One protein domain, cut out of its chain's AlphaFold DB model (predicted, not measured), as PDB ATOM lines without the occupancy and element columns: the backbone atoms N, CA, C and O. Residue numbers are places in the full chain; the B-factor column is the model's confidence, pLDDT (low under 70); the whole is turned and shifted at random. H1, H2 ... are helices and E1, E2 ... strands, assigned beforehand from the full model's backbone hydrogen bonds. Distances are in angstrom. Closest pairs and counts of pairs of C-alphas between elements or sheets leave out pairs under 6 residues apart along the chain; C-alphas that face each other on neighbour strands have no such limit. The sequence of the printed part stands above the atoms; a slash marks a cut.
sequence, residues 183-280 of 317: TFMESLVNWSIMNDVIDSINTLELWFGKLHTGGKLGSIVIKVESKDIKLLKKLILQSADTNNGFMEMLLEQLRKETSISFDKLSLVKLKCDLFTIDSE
ATOM      1  N   THR A 183     -27.793  30.668   5.794       92.75
ATOM      2  CA  THR A 183     -27.956  29.302   6.306       92.75
ATOM      3  C   THR A 183     -27.220  28.284   5.439       92.75
ATOM      4  O   THR A 183     -26.510  27.421   5.958       92.75
ATOM      5  N   PHE A 184     -27.311  28.411   4.115       93.38
ATOM      6  CA  PHE A 184     -26.576  27.561   3.193       93.38
ATOM      7  C   PHE A 184     -25.065  27.747   3.348       93.38
ATOM      8  O   PHE A 184     -24.344  26.765   3.518       93.38
ATOM      9  N   MET A 185     -24.566  28.987   3.337       94.31
ATOM     10  CA  MET A 185     -23.128  29.245   3.492       94.31
ATOM     11  C   MET A 185     -22.589  28.744   4.835       94.31
ATOM     12  O   MET A 185     -21.519  28.136   4.876       94.31
ATOM     13  N   GLU A 186     -23.333  28.952   5.917       93.50
ATOM     14  CA  GLU A 186     -23.000  28.458   7.252       93.50
ATOM     15  C   GLU A 186     -22.927  26.931   7.281       93.50
ATOM     16  O   GLU A 186     -21.983  26.373   7.843       93.50
ATOM     17  N   SER A 187     -23.859  26.250   6.606       92.56
ATOM     18  CA  SER A 187     -23.843  24.790   6.482       92.56
ATOM     19  C   SER A 187     -22.588  24.286   5.757       92.56
ATOM     20  O   SER A 187     -21.986  23.301   6.193       92.56
ATOM     21  N   LEU A 188     -22.127  24.997   4.714       92.94
ATOM     22  CA  LEU A 188     -20.891  24.659   4.006       92.94
ATOM     23  C   LEU A 188     -19.664  24.805   4.913       92.94
ATOM     24  O   LEU A 188     -18.792  23.935   4.892       92.94
ATOM     25  N   VAL A 189     -19.583  25.886   5.701       93.75
ATOM     26  CA  VAL A 189     -18.475  26.108   6.651       93.75
ATOM     27  C   VAL A 189     -18.467  25.027   7.720       93.75
ATOM     28  O   VAL A 189     -17.435  24.388   7.929       93.75
ATOM     29  N   ASN A 190     -19.617  24.802   8.359       93.44
ATOM     30  CA  ASN A 190     -19.767  23.818   9.423       93.44
ATOM     31  C   ASN A 190     -19.346  22.430   8.937       93.44
ATOM     32  O   ASN A 190     -18.484  21.804   9.550       93.44
ATOM     33  N   TRP A 191     -19.875  21.975   7.799       92.19
ATOM     34  CA  TRP A 191     -19.489  20.680   7.248       92.19
ATOM     35  C   TRP A 191     -17.999  20.617   6.911       92.19
ATOM     36  O   TRP A 191     -17.330  19.661   7.304       92.19
ATOM     37  N   SER A 192     -17.464  21.634   6.229       92.38
ATOM     38  CA  SER A 192     -16.066  21.621   5.791       92.38
ATOM     39  C   SER A 192     -15.119  21.534   6.981       92.38
ATOM     40  O   SER A 192     -14.218  20.706   6.987       92.38
ATOM     41  N   ILE A 193     -15.335  22.336   8.025       92.88
ATOM     42  CA  ILE A 193     -14.444  22.359   9.192       92.88
ATOM     43  C   ILE A 193     -14.540  21.066   9.989       92.88
ATOM     44  O   ILE A 193     -13.512  20.532  10.414       92.88
ATOM     45  N   MET A 194     -15.747  20.532  10.176       90.56
ATOM     46  CA  MET A 194     -15.922  19.310  10.956       90.56
ATOM     47  C   MET A 194     -15.319  18.091  10.251       90.56
ATOM     48  O   MET A 194     -14.696  17.263  10.915       90.56
ATOM     49  N   ASN A 195     -15.395  18.032   8.918       89.06
ATOM     50  CA  ASN A 195     -14.946  16.880   8.131       89.06
ATOM     51  C   ASN A 195     -13.524  17.012   7.563       89.06
ATOM     52  O   ASN A 195     -12.973  16.033   7.064       89.06
ATOM     53  N   ASP A 196     -12.902  18.189   7.623       87.00
ATOM     54  CA  ASP A 196     -11.516  18.376   7.189       87.00
ATOM     55  C   ASP A 196     -10.539  17.750   8.198       87.00
ATOM     56  O   ASP A 196     -10.279  18.294   9.273       87.00
ATOM     57  N   VAL A 197     -10.021  16.567   7.860       81.19
ATOM     58  CA  VAL A 197      -9.095  15.791   8.707       81.19
ATOM     59  C   VAL A 197      -7.633  16.206   8.502       81.19
ATOM     60  O   VAL A 197      -6.790  15.941   9.352       81.19
ATOM     61  N   ILE A 198      -7.317  16.872   7.388       81.38
ATOM     62  CA  ILE A 198      -5.941  17.228   7.002       81.38
ATOM     63  C   ILE A 198      -5.614  18.714   7.217       81.38
ATOM     64  O   ILE A 198      -4.577  19.178   6.748       81.38
ATOM     65  N   ASP A 199      -6.490  19.456   7.902       84.00
ATOM     66  CA  ASP A 199      -6.365  20.898   8.164       84.00
ATOM     67  C   ASP A 199      -6.128  21.741   6.890       84.00
ATOM     68  O   ASP A 199      -5.375  22.719   6.885       84.00
ATOM     69  N   SER A 200      -6.782  21.359   5.794       85.69
ATOM     70  CA  SER A 200      -6.660  21.966   4.467       85.69
ATOM     71  C   SER A 200      -7.365  23.313   4.297       85.69
ATOM     72  O   SER A 200      -7.073  24.018   3.335       85.69
ATOM     73  N   ILE A 201      -8.268  23.700   5.203       87.81
ATOM     74  CA  ILE A 201      -8.971  24.995   5.134       87.81
ATOM     75  C   ILE A 201      -8.020  26.173   5.369       87.81
ATOM     76  O   ILE A 201      -8.195  27.192   4.705       87.81
ATOM     77  N   ASN A 202      -7.028  26.007   6.260       87.62
ATOM     78  CA  ASN A 202      -5.966  26.951   6.647       87.62
ATOM     79  C   ASN A 202      -6.431  28.372   7.038       87.62
ATOM     80  O   ASN A 202      -6.223  28.786   8.170       87.62
ATOM     81  N   THR A 203      -7.076  29.125   6.152       93.44
ATOM     82  CA  THR A 203      -7.708  30.419   6.431       93.44
ATOM     83  C   THR A 203      -9.176  30.406   6.012       93.44
ATOM     84  O   THR A 203      -9.517  29.977   4.911       93.44
ATOM     85  N   LEU A 204     -10.041  30.965   6.859       96.62
ATOM     86  CA  LEU A 204     -11.445  31.226   6.551       96.62
ATOM     87  C   LEU A 204     -11.692  32.738   6.474       96.62
ATOM     88  O   LEU A 204     -11.424  33.464   7.424       96.62
ATOM     89  N   GLU A 205     -12.234  33.214   5.359       97.69
ATOM     90  CA  GLU A 205     -12.694  34.591   5.179       97.69
ATOM     91  C   GLU A 205     -14.224  34.631   5.057       97.69
ATOM     92  O   GLU A 205     -14.802  34.058   4.126       97.69
ATOM     93  N   LEU A 206     -14.869  35.370   5.958       97.25
ATOM     94  CA  LEU A 206     -16.305  35.636   5.975       97.25
ATOM     95  C   LEU A 206     -16.549  37.106   5.639       97.25
ATOM     96  O   LEU A 206     -16.104  38.000   6.358       97.25
ATOM     97  N   TRP A 207     -17.241  37.366   4.536       97.25
ATOM     98  CA  TRP A 207     -17.525  38.714   4.059       97.25
ATOM     99  C   TRP A 207     -18.986  39.050   4.340       97.25
ATOM    100  O   TRP A 207     -19.886  38.530   3.682       97.25
ATOM    101  N   PHE A 208     -19.222  39.954   5.280       94.94
ATOM    102  CA  PHE A 208     -20.543  40.475   5.608       94.94
ATOM    103  C   PHE A 208     -20.779  41.781   4.851       94.94
ATOM    104  O   PHE A 208     -19.984  42.716   4.944       94.94
ATOM    105  N   GLY A 209     -21.853  41.846   4.069       90.38
ATOM    106  CA  GLY A 209     -22.147  42.961   3.167       90.38
ATOM    107  C   GLY A 209     -23.577  43.472   3.299       90.38
ATOM    108  O   GLY A 209     -24.304  43.093   4.214       90.38
ATOM    109  N   LYS A 210     -23.975  44.344   2.359       83.44
ATOM    110  CA  LYS A 210     -25.308  44.989   2.322       83.44
ATOM    111  C   LYS A 210     -25.623  45.760   3.611       83.44
ATOM    112  O   LYS A 210     -26.744  45.757   4.113       83.44
ATOM    113  N   LEU A 211     -24.602  46.419   4.155       84.19
ATOM    114  CA  LEU A 211     -24.708  47.173   5.396       84.19
ATOM    115  C   LEU A 211     -25.451  48.491   5.146       84.19
ATOM    116  O   LEU A 211     -25.102  49.261   4.250       84.19
ATOM    117  N   HIS A 212     -26.455  48.781   5.971       79.56
ATOM    118  CA  HIS A 212     -27.271  49.995   5.878       79.56
ATOM    119  C   HIS A 212     -26.556  51.190   6.531       79.56
ATOM    120  O   HIS A 212     -27.010  51.746   7.524       79.56
ATOM    121  N   THR A 213     -25.392  51.562   5.997       78.81
ATOM    122  CA  THR A 213     -24.482  52.560   6.596       78.81
ATOM    123  C   THR A 213     -24.466  53.890   5.835       78.81
ATOM    124  O   THR A 213     -23.586  54.726   6.049       78.81
ATOM    125  N   GLY A 214     -25.401  54.087   4.897       73.88
ATOM    126  CA  GLY A 214     -25.426  55.264   4.022       73.88
ATOM    127  C   GLY A 214     -24.184  55.379   3.127       73.88
ATOM    128  O   GLY A 214     -23.753  56.485   2.823       73.88
ATOM    129  N   GLY A 215     -23.567  54.248   2.762       73.12
ATOM    130  CA  GLY A 215     -22.390  54.190   1.884       73.12
ATOM    131  C   GLY A 215     -21.035  54.361   2.580       73.12
ATOM    132  O   GLY A 215     -20.008  54.257   1.917       73.12
ATOM    133  N   LYS A 216     -20.996  54.582   3.901       80.75
ATOM    134  CA  LYS A 216     -19.737  54.784   4.648       80.75
ATOM    135  C   LYS A 216     -18.948  53.496   4.888       80.75
ATOM    136  O   LYS A 216     -17.728  53.537   4.996       80.75
ATOM    137  N   LEU A 217     -19.636  52.361   4.976       83.38
ATOM    138  CA  LEU A 217     -19.029  51.047   5.171       83.38
ATOM    139  C   LEU A 217     -19.758  50.029   4.291       83.38
ATOM    140  O   LEU A 217     -20.917  49.707   4.547       83.38
ATOM    141  N   GLY A 218     -19.082  49.544   3.248       84.50
ATOM    142  CA  GLY A 218     -19.671  48.612   2.279       84.50
ATOM    143  C   GLY A 218     -19.707  47.157   2.756       84.50
ATOM    144  O   GLY A 218     -20.672  46.443   2.480       84.50
ATOM    145  N   SER A 219     -18.679  46.721   3.487       91.06
ATOM    146  CA  SER A 219     -18.551  45.344   3.972       91.06
ATOM    147  C   SER A 219     -17.620  45.236   5.177       91.06
ATOM    148  O   SER A 219     -16.672  46.011   5.296       91.06
ATOM    149  N   ILE A 220     -17.845  44.223   6.009       94.38
ATOM    150  CA  ILE A 220     -16.932  43.776   7.064       94.38
ATOM    151  C   ILE A 220     -16.383  42.413   6.653       94.38
ATOM    152  O   ILE A 220     -17.146  41.536   6.254       94.38
ATOM    153  N   VAL A 221     -15.068  42.229   6.745       95.69
ATOM    154  CA  VAL A 221     -14.422  40.943   6.462       95.69
ATOM    155  C   VAL A 221     -13.824  40.408   7.750       95.69
ATOM    156  O   VAL A 221     -12.981  41.064   8.358       95.69
ATOM    157  N   ILE A 222     -14.256  39.217   8.151       96.38
ATOM    158  CA  ILE A 222     -13.671  38.474   9.263       96.38
ATOM    159  C   ILE A 222     -12.755  37.408   8.687       96.38
ATOM    160  O   ILE A 222     -13.188  36.559   7.909       96.38
ATOM    161  N   LYS A 223     -11.482  37.464   9.074       97.12
ATOM    162  CA  LYS A 223     -10.480  36.459   8.735       97.12
ATOM    163  C   LYS A 223     -10.194  35.620   9.977       97.12
ATOM    164  O   LYS A 223      -9.755  36.162  10.986       97.12
ATOM    165  N   VAL A 224     -10.447  34.320   9.894       95.88
ATOM    166  CA  VAL A 224     -10.168  33.345  10.952       95.88
ATOM    167  C   VAL A 224      -8.958  32.521  10.525       95.88
ATOM    168  O   VAL A 224      -8.975  31.864   9.482       95.88
ATOM    169  N   GLU A 225      -7.888  32.602  11.310       95.06
ATOM    170  CA  GLU A 225      -6.624  31.919  11.035       95.06
ATOM    171  C   GLU A 225      -6.688  30.442  11.453       95.06
ATOM    172  O   GLU A 225      -7.466  30.057  12.329       95.06
ATOM    173  N   SER A 226      -5.809  29.610  10.884       93.31
ATOM    174  CA  SER A 226      -5.780  28.153  11.112       93.31
ATOM    175  C   SER A 226      -5.775  27.776  12.595       93.31
ATOM    176  O   SER A 226      -6.490  26.870  13.021       93.31
ATOM    177  N   LYS A 227      -4.994  28.503  13.404       93.94
ATOM    178  CA  LYS A 227      -4.896  28.286  14.855       93.94
ATOM    179  C   LYS A 227      -6.249  28.435  15.561       93.94
ATOM    180  O   LYS A 227      -6.565  27.630  16.434       93.94
ATOM    181  N   ASP A 228      -7.052  29.411  15.145       93.75
ATOM    182  CA  ASP A 228      -8.330  29.745  15.769       93.75
ATOM    183  C   ASP A 228      -9.409  28.776  15.276       93.75
ATOM    184  O   ASP A 228     -10.201  28.280  16.074       93.75
ATOM    185  N   ILE A 229      -9.362  28.390  13.993       93.88
ATOM    186  CA  ILE A 229     -10.205  27.317  13.441       93.88
ATOM    187  C   ILE A 229     -10.004  26.020  14.236       93.88
ATOM    188  O   ILE A 229     -10.979  25.406  14.668       93.88
ATOM    189  N   LYS A 230      -8.749  25.611  14.471       92.38
ATOM    190  CA  LYS A 230      -8.421  24.389  15.226       92.38
ATOM    191  C   LYS A 230      -8.855  24.474  16.685       92.38
ATOM    192  O   LYS A 230      -9.369  23.494  17.221       92.38
ATOM    193  N   LEU A 231      -8.653  25.628  17.323       92.12
ATOM    194  CA  LEU A 231      -9.075  25.854  18.703       92.12
ATOM    195  C   LEU A 231     -10.595  25.709  18.838       92.12
ATOM    196  O   LEU A 231     -11.057  24.930  19.668       92.12
ATOM    197  N   LEU A 232     -11.359  26.395  17.986       91.25
ATOM    198  CA  LEU A 232     -12.819  26.321  17.979       91.25
ATOM    199  C   LEU A 232     -13.296  24.898  17.644       91.25
ATOM    200  O   LEU A 232     -14.115  24.340  18.365       91.25
ATOM    201  N   LYS A 233     -12.724  24.242  16.627       90.81
ATOM    202  CA  LYS A 233     -13.048  22.840  16.305       90.81
ATOM    203  C   LYS A 233     -12.841  21.915  17.509       90.81
ATOM    204  O   LYS A 233     -13.697  21.086  17.798       90.81
ATOM    205  N   LYS A 234     -11.728  22.064  18.236       90.44
ATOM    206  CA  LYS A 234     -11.443  21.264  19.435       90.44
ATOM    207  C   LYS A 234     -12.470  21.501  20.541       90.44
ATOM    208  O   LYS A 234     -12.889  20.534  21.166       90.44
ATOM    209  N   LEU A 235     -12.869  22.751  20.771       89.19
ATOM    210  CA  LEU A 235     -13.876  23.094  21.778       89.19
ATOM    211  C   LEU A 235     -15.243  22.469  21.453       89.19
ATOM    212  O   LEU A 235     -15.854  21.895  22.347       89.19
ATOM    213  N   ILE A 236     -15.661  22.475  20.182       88.69
ATOM    214  CA  ILE A 236     -16.908  21.823  19.724       88.69
ATOM    215  C   ILE A 236     -16.854  20.310  19.939       88.69
ATOM    216  O   ILE A 236     -17.811  19.698  20.393       88.69
ATOM    217  N   LEU A 237     -15.716  19.678  19.639       86.31
ATOM    218  CA  LEU A 237     -15.549  18.235  19.846       86.31
ATOM    219  C   LEU A 237     -15.508  17.838  21.332       86.31
ATOM    220  O   LEU A 237     -15.661  16.662  21.652       86.31
ATOM    221  N   GLN A 238     -15.258  18.794  22.231       86.50
ATOM    222  CA  GLN A 238     -15.221  18.587  23.679       86.50
ATOM    223  C   GLN A 238     -16.538  18.960  24.373       86.50
ATOM    224  O   GLN A 238     -16.749  18.541  25.512       86.50
ATOM    225  N   SER A 239     -17.412  19.739  23.731       80.25
ATOM    226  CA  SER A 239     -18.704  20.109  24.301       80.25
ATOM    227  C   SER A 239     -19.686  18.940  24.235       80.25
ATOM    228  O   SER A 239     -19.847  18.301  23.200       80.25
ATOM    229  N   ALA A 240     -20.377  18.679  25.347       65.62
ATOM    230  CA  ALA A 240     -21.476  17.710  25.393       65.62
ATOM    231  C   ALA A 240     -22.715  18.192  24.613       65.62
ATOM    232  O   ALA A 240     -23.539  17.376  24.207       65.62
ATOM    233  N   ASP A 241     -22.827  19.505  24.380       65.31
ATOM    234  CA  ASP A 241     -23.815  20.085  23.475       65.31
ATOM    235  C   ASP A 241     -23.371  19.882  22.024       65.31
ATOM    236  O   ASP A 241     -22.560  20.632  21.481       65.31
ATOM    237  N   THR A 242     -23.929  18.859  21.378       55.72
ATOM    238  CA  THR A 242     -23.716  18.573  19.950       55.72
ATOM    239  C   THR A 242     -24.471  19.527  19.020       55.72
ATOM    240  O   THR A 242     -24.379  19.383  17.803       55.72
ATOM    241  N   ASN A 243     -25.236  20.478  19.568       55.94
ATOM    242  CA  ASN A 243     -26.096  21.365  18.785       55.94
ATOM    243  C   ASN A 243     -25.407  22.637  18.279       55.94
ATOM    244  O   ASN A 243     -25.919  23.231  17.334       55.94
ATOM    245  N   ASN A 244     -24.249  23.027  18.824       65.19
ATOM    246  CA  ASN A 244     -23.594  24.267  18.406       65.19
ATOM    247  C   ASN A 244     -22.610  24.007  17.259       65.19
ATOM    248  O   ASN A 244     -21.541  23.419  17.438       65.19
ATOM    249  N   GLY A 245     -22.972  24.460  16.057       85.50
ATOM    250  CA  GLY A 245     -22.098  24.403  14.884       85.50
ATOM    251  C   GLY A 245     -20.898  25.354  14.998       85.50
ATOM    252  O   GLY A 245     -20.903  26.304  15.782       85.50
ATOM    253  N   PHE A 246     -19.872  25.152  14.162       92.50
ATOM    254  CA  PHE A 246     -18.688  26.023  14.134       92.50
ATOM    255  C   PHE A 246     -19.035  27.505  13.965       92.50
ATOM    256  O   PHE A 246     -18.508  28.349  14.688       92.50
ATOM    257  N   MET A 247     -19.926  27.819  13.025       93.81
ATOM    258  CA  MET A 247     -20.354  29.189  12.762       93.81
ATOM    259  C   MET A 247     -21.051  29.810  13.964       93.81
ATOM    260  O   MET A 247     -20.762  30.953  14.287       93.81
ATOM    261  N   GLU A 248     -21.914  29.073  14.659       92.19
ATOM    262  CA  GLU A 248     -22.613  29.590  15.834       92.19
ATOM    263  C   GLU A 248     -21.625  29.981  16.935       92.19
ATOM    264  O   GLU A 248     -21.653  31.113  17.420       92.19
ATOM    265  N   MET A 249     -20.673  29.098  17.247       91.94
ATOM    266  CA  MET A 249     -19.664  29.373  18.268       91.94
ATOM    267  C   MET A 249     -18.721  30.517  17.867       91.94
ATOM    268  O   MET A 249     -18.358  31.351  18.698       91.94
ATOM    269  N   LEU A 250     -18.352  30.603  16.584       94.19
ATOM    270  CA  LEU A 250     -17.572  31.723  16.056       94.19
ATOM    271  C   LEU A 250     -18.336  33.047  16.188       94.19
ATOM    272  O   LEU A 250     -17.768  34.037  16.645       94.19
ATOM    273  N   LEU A 251     -19.610  33.083  15.792       93.56
ATOM    274  CA  LEU A 251     -20.445  34.285  15.857       93.56
ATOM    275  C   LEU A 251     -20.695  34.713  17.308       93.56
ATOM    276  O   LEU A 251     -20.662  35.909  17.598       93.56
ATOM    277  N   GLU A 252     -20.871  33.765  18.231       92.12
ATOM    278  CA  GLU A 252     -20.976  34.049  19.662       92.12
ATOM    279  C   GLU A 252     -19.683  34.678  20.203       92.12
ATOM    280  O   GLU A 252     -19.734  35.704  20.888       92.12
ATOM    281  N   GLN A 253     -18.521  34.117  19.852       91.94
ATOM    282  CA  GLN A 253     -17.228  34.673  20.254       91.94
ATOM    283  C   GLN A 253     -17.022  36.078  19.678       91.94
ATOM    284  O   GLN A 253     -16.673  37.003  20.408       91.94
ATOM    285  N   LEU A 254     -17.299  36.280  18.386       93.75
ATOM    286  CA  LEU A 254     -17.206  37.595  17.750       93.75
ATOM    287  C   LEU A 254     -18.134  38.608  18.419       93.75
ATOM    288  O   LEU A 254     -17.735  39.751  18.638       93.75
ATOM    289  N   ARG A 255     -19.354  38.203  18.785       94.00
ATOM    290  CA  ARG A 255     -20.299  39.064  19.499       94.00
ATOM    291  C   ARG A 255     -19.766  39.474  20.870       94.00
ATOM    292  O   ARG A 255     -19.906  40.643  21.223       94.00
ATOM    293  N   LYS A 256     -19.147  38.554  21.619       92.50
ATOM    294  CA  LYS A 256     -18.523  38.852  22.921       92.50
ATOM    295  C   LYS A 256     -17.361  39.840  22.788       92.50
ATOM    296  O   LYS A 256     -17.292  40.787  23.561       92.50
ATOM    297  N   GLU A 257     -16.502  39.655  21.790       93.31
ATOM    298  CA  GLU A 257     -15.283  40.461  21.608       93.31
ATOM    299  C   GLU A 257     -15.537  41.829  20.956       93.31
ATOM    300  O   GLU A 257     -14.835  42.799  21.228       93.31
ATOM    301  N   THR A 258     -16.533  41.930  20.071       92.62
ATOM    302  CA  THR A 258     -16.749  43.137  19.250       92.62
ATOM    303  C   THR A 258     -18.037  43.887  19.571       92.62
ATOM    304  O   THR A 258     -18.224  45.003  19.093       92.62
ATOM    305  N   SER A 259     -18.947  43.290  20.351       90.31
ATOM    306  CA  SER A 259     -20.323  43.777  20.549       90.31
ATOM    307  C   SER A 259     -21.155  43.893  19.257       90.31
ATOM    308  O   SER A 259     -22.197  44.549  19.249       90.31
ATOM    309  N   ILE A 260     -20.737  43.242  18.163       89.06
ATOM    310  CA  ILE A 260     -21.461  43.211  16.884       89.06
ATOM    311  C   ILE A 260     -22.224  41.887  16.744       89.06
ATOM    312  O   ILE A 260     -21.658  40.805  16.889       89.06
ATOM    313  N   SER A 261     -23.512  41.969  16.402       90.94
ATOM    314  CA  SER A 261     -24.349  40.814  16.045       90.94
ATOM    315  C   SER A 261     -24.172  40.435  14.572       90.94
ATOM    316  O   SER A 261     -24.958  40.848  13.718       90.94
ATOM    317  N   PHE A 262     -23.120  39.674  14.266       91.50
ATOM    318  CA  PHE A 262     -22.831  39.197  12.906       91.50
ATOM    319  C   PHE A 262     -23.907  38.255  12.346       91.50
ATOM    320  O   PHE A 262     -24.116  38.235  11.137       91.50
ATOM    321  N   ASP A 263     -24.645  37.559  13.214       88.44
ATOM    322  CA  ASP A 263     -25.822  36.741  12.888       88.44
ATOM    323  C   ASP A 263     -26.934  37.533  12.176       88.44
ATOM    324  O   ASP A 263     -27.712  36.981  11.402       88.44
ATOM    325  N   LYS A 264     -26.986  38.853  12.389       89.56
ATOM    326  CA  LYS A 264     -27.963  39.753  11.754       89.56
ATOM    327  C   LYS A 264     -27.467  40.363  10.446       89.56
ATOM    328  O   LYS A 264     -28.211  41.099   9.795       89.56
ATOM    329  N   LEU A 265     -26.210  40.127  10.078       92.06
ATOM    330  CA  LEU A 265     -25.611  40.662   8.862       92.06
ATOM    331  C   LEU A 265     -25.738  39.653   7.719       92.06
ATOM    332  O   LEU A 265     -25.721  38.443   7.919       92.06
ATOM    333  N   SER A 266     -25.833  40.144   6.484       92.62
ATOM    334  CA  SER A 266     -25.848  39.265   5.313       92.62
ATOM    335  C   SER A 266     -24.435  38.789   4.987       92.62
ATOM    336  O   SER A 266     -23.577  39.600   4.627       92.62
ATOM    337  N   LEU A 267     -24.202  37.480   5.059       95.44
ATOM    338  CA  LEU A 267     -22.976  36.851   4.587       95.44
ATOM    339  C   LEU A 267     -23.024  36.813   3.054       95.44
ATOM    340  O   LEU A 267     -23.794  36.075   2.447       95.44
ATOM    341  N   VAL A 268     -22.244  37.680   2.408       95.56
ATOM    342  CA  VAL A 268     -22.278  37.849   0.948       95.56
ATOM    343  C   VAL A 268     -21.231  37.018   0.230       95.56
ATOM    344  O   VAL A 268     -21.380  36.782  -0.968       95.56
ATOM    345  N   LYS A 269     -20.174  36.597   0.928       96.94
ATOM    346  CA  LYS A 269     -19.115  35.761   0.369       96.94
ATOM    347  C   LYS A 269     -18.388  34.983   1.458       96.94
ATOM    348  O   LYS A 269     -18.069  35.507   2.523       96.94
ATOM    349  N   LEU A 270     -18.067  33.748   1.114       96.94
ATOM    350  CA  LEU A 270     -17.279  32.811   1.889       96.94
ATOM    351  C   LEU A 270     -16.071  32.387   1.050       96.94
ATOM    352  O   LEU A 270     -16.210  32.037  -0.125       96.94
ATOM    353  N   LYS A 271     -14.877  32.425   1.640       97.06
ATOM    354  CA  LYS A 271     -13.643  31.989   0.982       97.06
ATOM    355  C   LYS A 271     -12.756  31.217   1.951       97.06
ATOM    356  O   LYS A 271     -12.499  31.674   3.057       97.06
ATOM    357  N   CYS A 272     -12.242  30.087   1.491       95.19
ATOM    358  CA  CYS A 272     -11.169  29.336   2.130       95.19
ATOM    359  C   CYS A 272     -10.283  28.669   1.069       95.19
ATOM    360  O   CYS A 272     -10.525  28.813  -0.134       95.19
ATOM    361  N   ASP A 273      -9.277  27.911   1.501       93.81
ATOM    362  CA  ASP A 273      -8.340  27.232   0.594       93.81
ATOM    363  C   ASP A 273      -8.971  26.044  -0.162       93.81
ATOM    364  O   ASP A 273      -8.367  25.504  -1.094       93.81
ATOM    365  N   LEU A 274     -10.205  25.657   0.188       95.00
ATOM    366  CA  LEU A 274     -10.983  24.619  -0.493       95.00
ATOM    367  C   LEU A 274     -11.886  25.177  -1.593       95.00
ATOM    368  O   LEU A 274     -11.911  24.645  -2.706       95.00
ATOM    369  N   PHE A 275     -12.598  26.272  -1.312       96.12
ATOM    370  CA  PHE A 275     -13.518  26.894  -2.259       96.12
ATOM    371  C   PHE A 275     -13.784  28.377  -1.961       96.12
ATOM    372  O   PHE A 275     -13.447  28.930  -0.916       96.12
ATOM    373  N   THR A 276     -14.410  29.052  -2.918       97.31
ATOM    374  CA  THR A 276     -15.013  30.377  -2.765       97.31
ATOM    375  C   THR A 276     -16.444  30.315  -3.268       97.31
ATOM    376  O   THR A 276     -16.679  29.804  -4.364       97.31
ATOM    377  N   ILE A 277     -17.381  30.855  -2.494       96.94
ATOM    378  CA  ILE A 277     -18.787  30.968  -2.872       96.94
ATOM    379  C   ILE A 277     -19.340  32.338  -2.475       96.94
ATOM    380  O   ILE A 277     -18.951  32.883  -1.442       96.94
ATOM    381  N   ASP A 278     -20.208  32.922  -3.295       96.31
ATOM    382  CA  ASP A 278     -20.879  34.186  -2.982       96.31
ATOM    383  C   ASP A 278     -22.407  34.092  -3.048       96.31
ATOM    384  O   ASP A 278     -22.981  33.138  -3.571       96.31
ATOM    385  N   SER A 279     -23.072  35.099  -2.480       95.12
ATOM    386  CA  SER A 279     -24.537  35.163  -2.377       95.12
ATOM    387  C   SER A 279     -25.237  35.270  -3.734       95.12
ATOM    388  O   SER A 279     -26.445  35.054  -3.823       95.12
ATOM    389  N   GLU A 280     -24.481  35.572  -4.791       93.94
ATOM    390  CA  GLU A 280     -24.952  35.634  -6.169       93.94
ATOM    391  C   GLU A 280     -24.712  34.311  -6.917       93.94
ATOM    392  O   GLU A 280     -24.841  34.254  -8.138       93.94
TER     393      GLU A 280
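Overview. This is residues 183 to 280 of the 317 residues of an uncharacterized protein of [Candida] inconspicua (UniProt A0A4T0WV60). A four-stranded antiparallel sheet has helix H1 packed over one face and running along its strands, while H2 and H3 make a steep corner with each other near the end of H1. H2 continues directly from E2, and H3 is off the sheet, its beginning touching H1. The link between E1 and E2 prolongs their hairpin, and residues 238 to 243 stick out. The printed part has 98 residues, with three named helices and four named strands in the order H1 E1 E2 H2 H3 E3 E4; the sheet order is E2 E1 E3 E4 and the class is mixed. The whole is compact, with a radius of gyration of the C-alphas of 13.6 A, yet elongated, with spans of 42 by 28 by 22 A.

Arrangement. H1, residues 183 to 195, is on the sheet formed by E1, residues 203 to 209, E2, residues 219 to 225, E3, residues 266 to 272, and E4, residues 275 to 278. These are two layers, a helix on one face of a sheet; H1 has a height over the sheet of 10.4 A and runs along the strands, at 21 degrees to E3 on the local plane. E1 and E2 form an antiparallel hairpin, with N 206 and O 222 within hydrogen-bond range at 2.8 A. H2, residues 226 to 238, only grazes the sheet, with residues 226 to 229. H1 and H2 only just touch, with 3 pairs of C-alphas within 8 A, the closest those of Met 194 and Lys 233 at 7.0 A. H3, residues 246 to 258, touches H1 with residues 246 to 247 alone, about perpendicular at 73 degrees; the closest C-alphas, those of Asn 190 and Phe 246, are 5.3 A apart. H2 and H3 touch at a steep tilt of 66 degrees, opposite ways, the closest C-alphas being those of Lys 233 and Phe 246 at 6.8 A. E2, H2 H3 and E3 form a split strand-helix-strand unit, two strands running the same way with E1 between them, and its crossover is right-handed. E1 and E3 are antiparallel, with N 205 and O 271 at 2.8 A. E3 and E4 form an antiparallel hairpin, with N 270 and O 277 at 2.8 A. In H1, H2 and H3 every O i to N i+4 pair is within hydrogen-bond range.

Along the chain. H1 begins at C-alpha 183, (-27.956, 29.302, 6.306), and is 18.1 A long. E1 is 19.4 A and E2 19.3 A. H2 is 18.4 A, H3 18.0 A and E3 18.0 A. E4 is 10.4 A and ends at C-alpha 278, (-20.879, 34.186, -2.982).

Size, cuts and confidence. The two C-alphas farthest apart, those of Gly 215 and Ala 240, are 43.4 A apart. The printed part has no cut, and no link is long. Mean pLDDT of the printed part is 89.6; residues 240 to 244 are under 70.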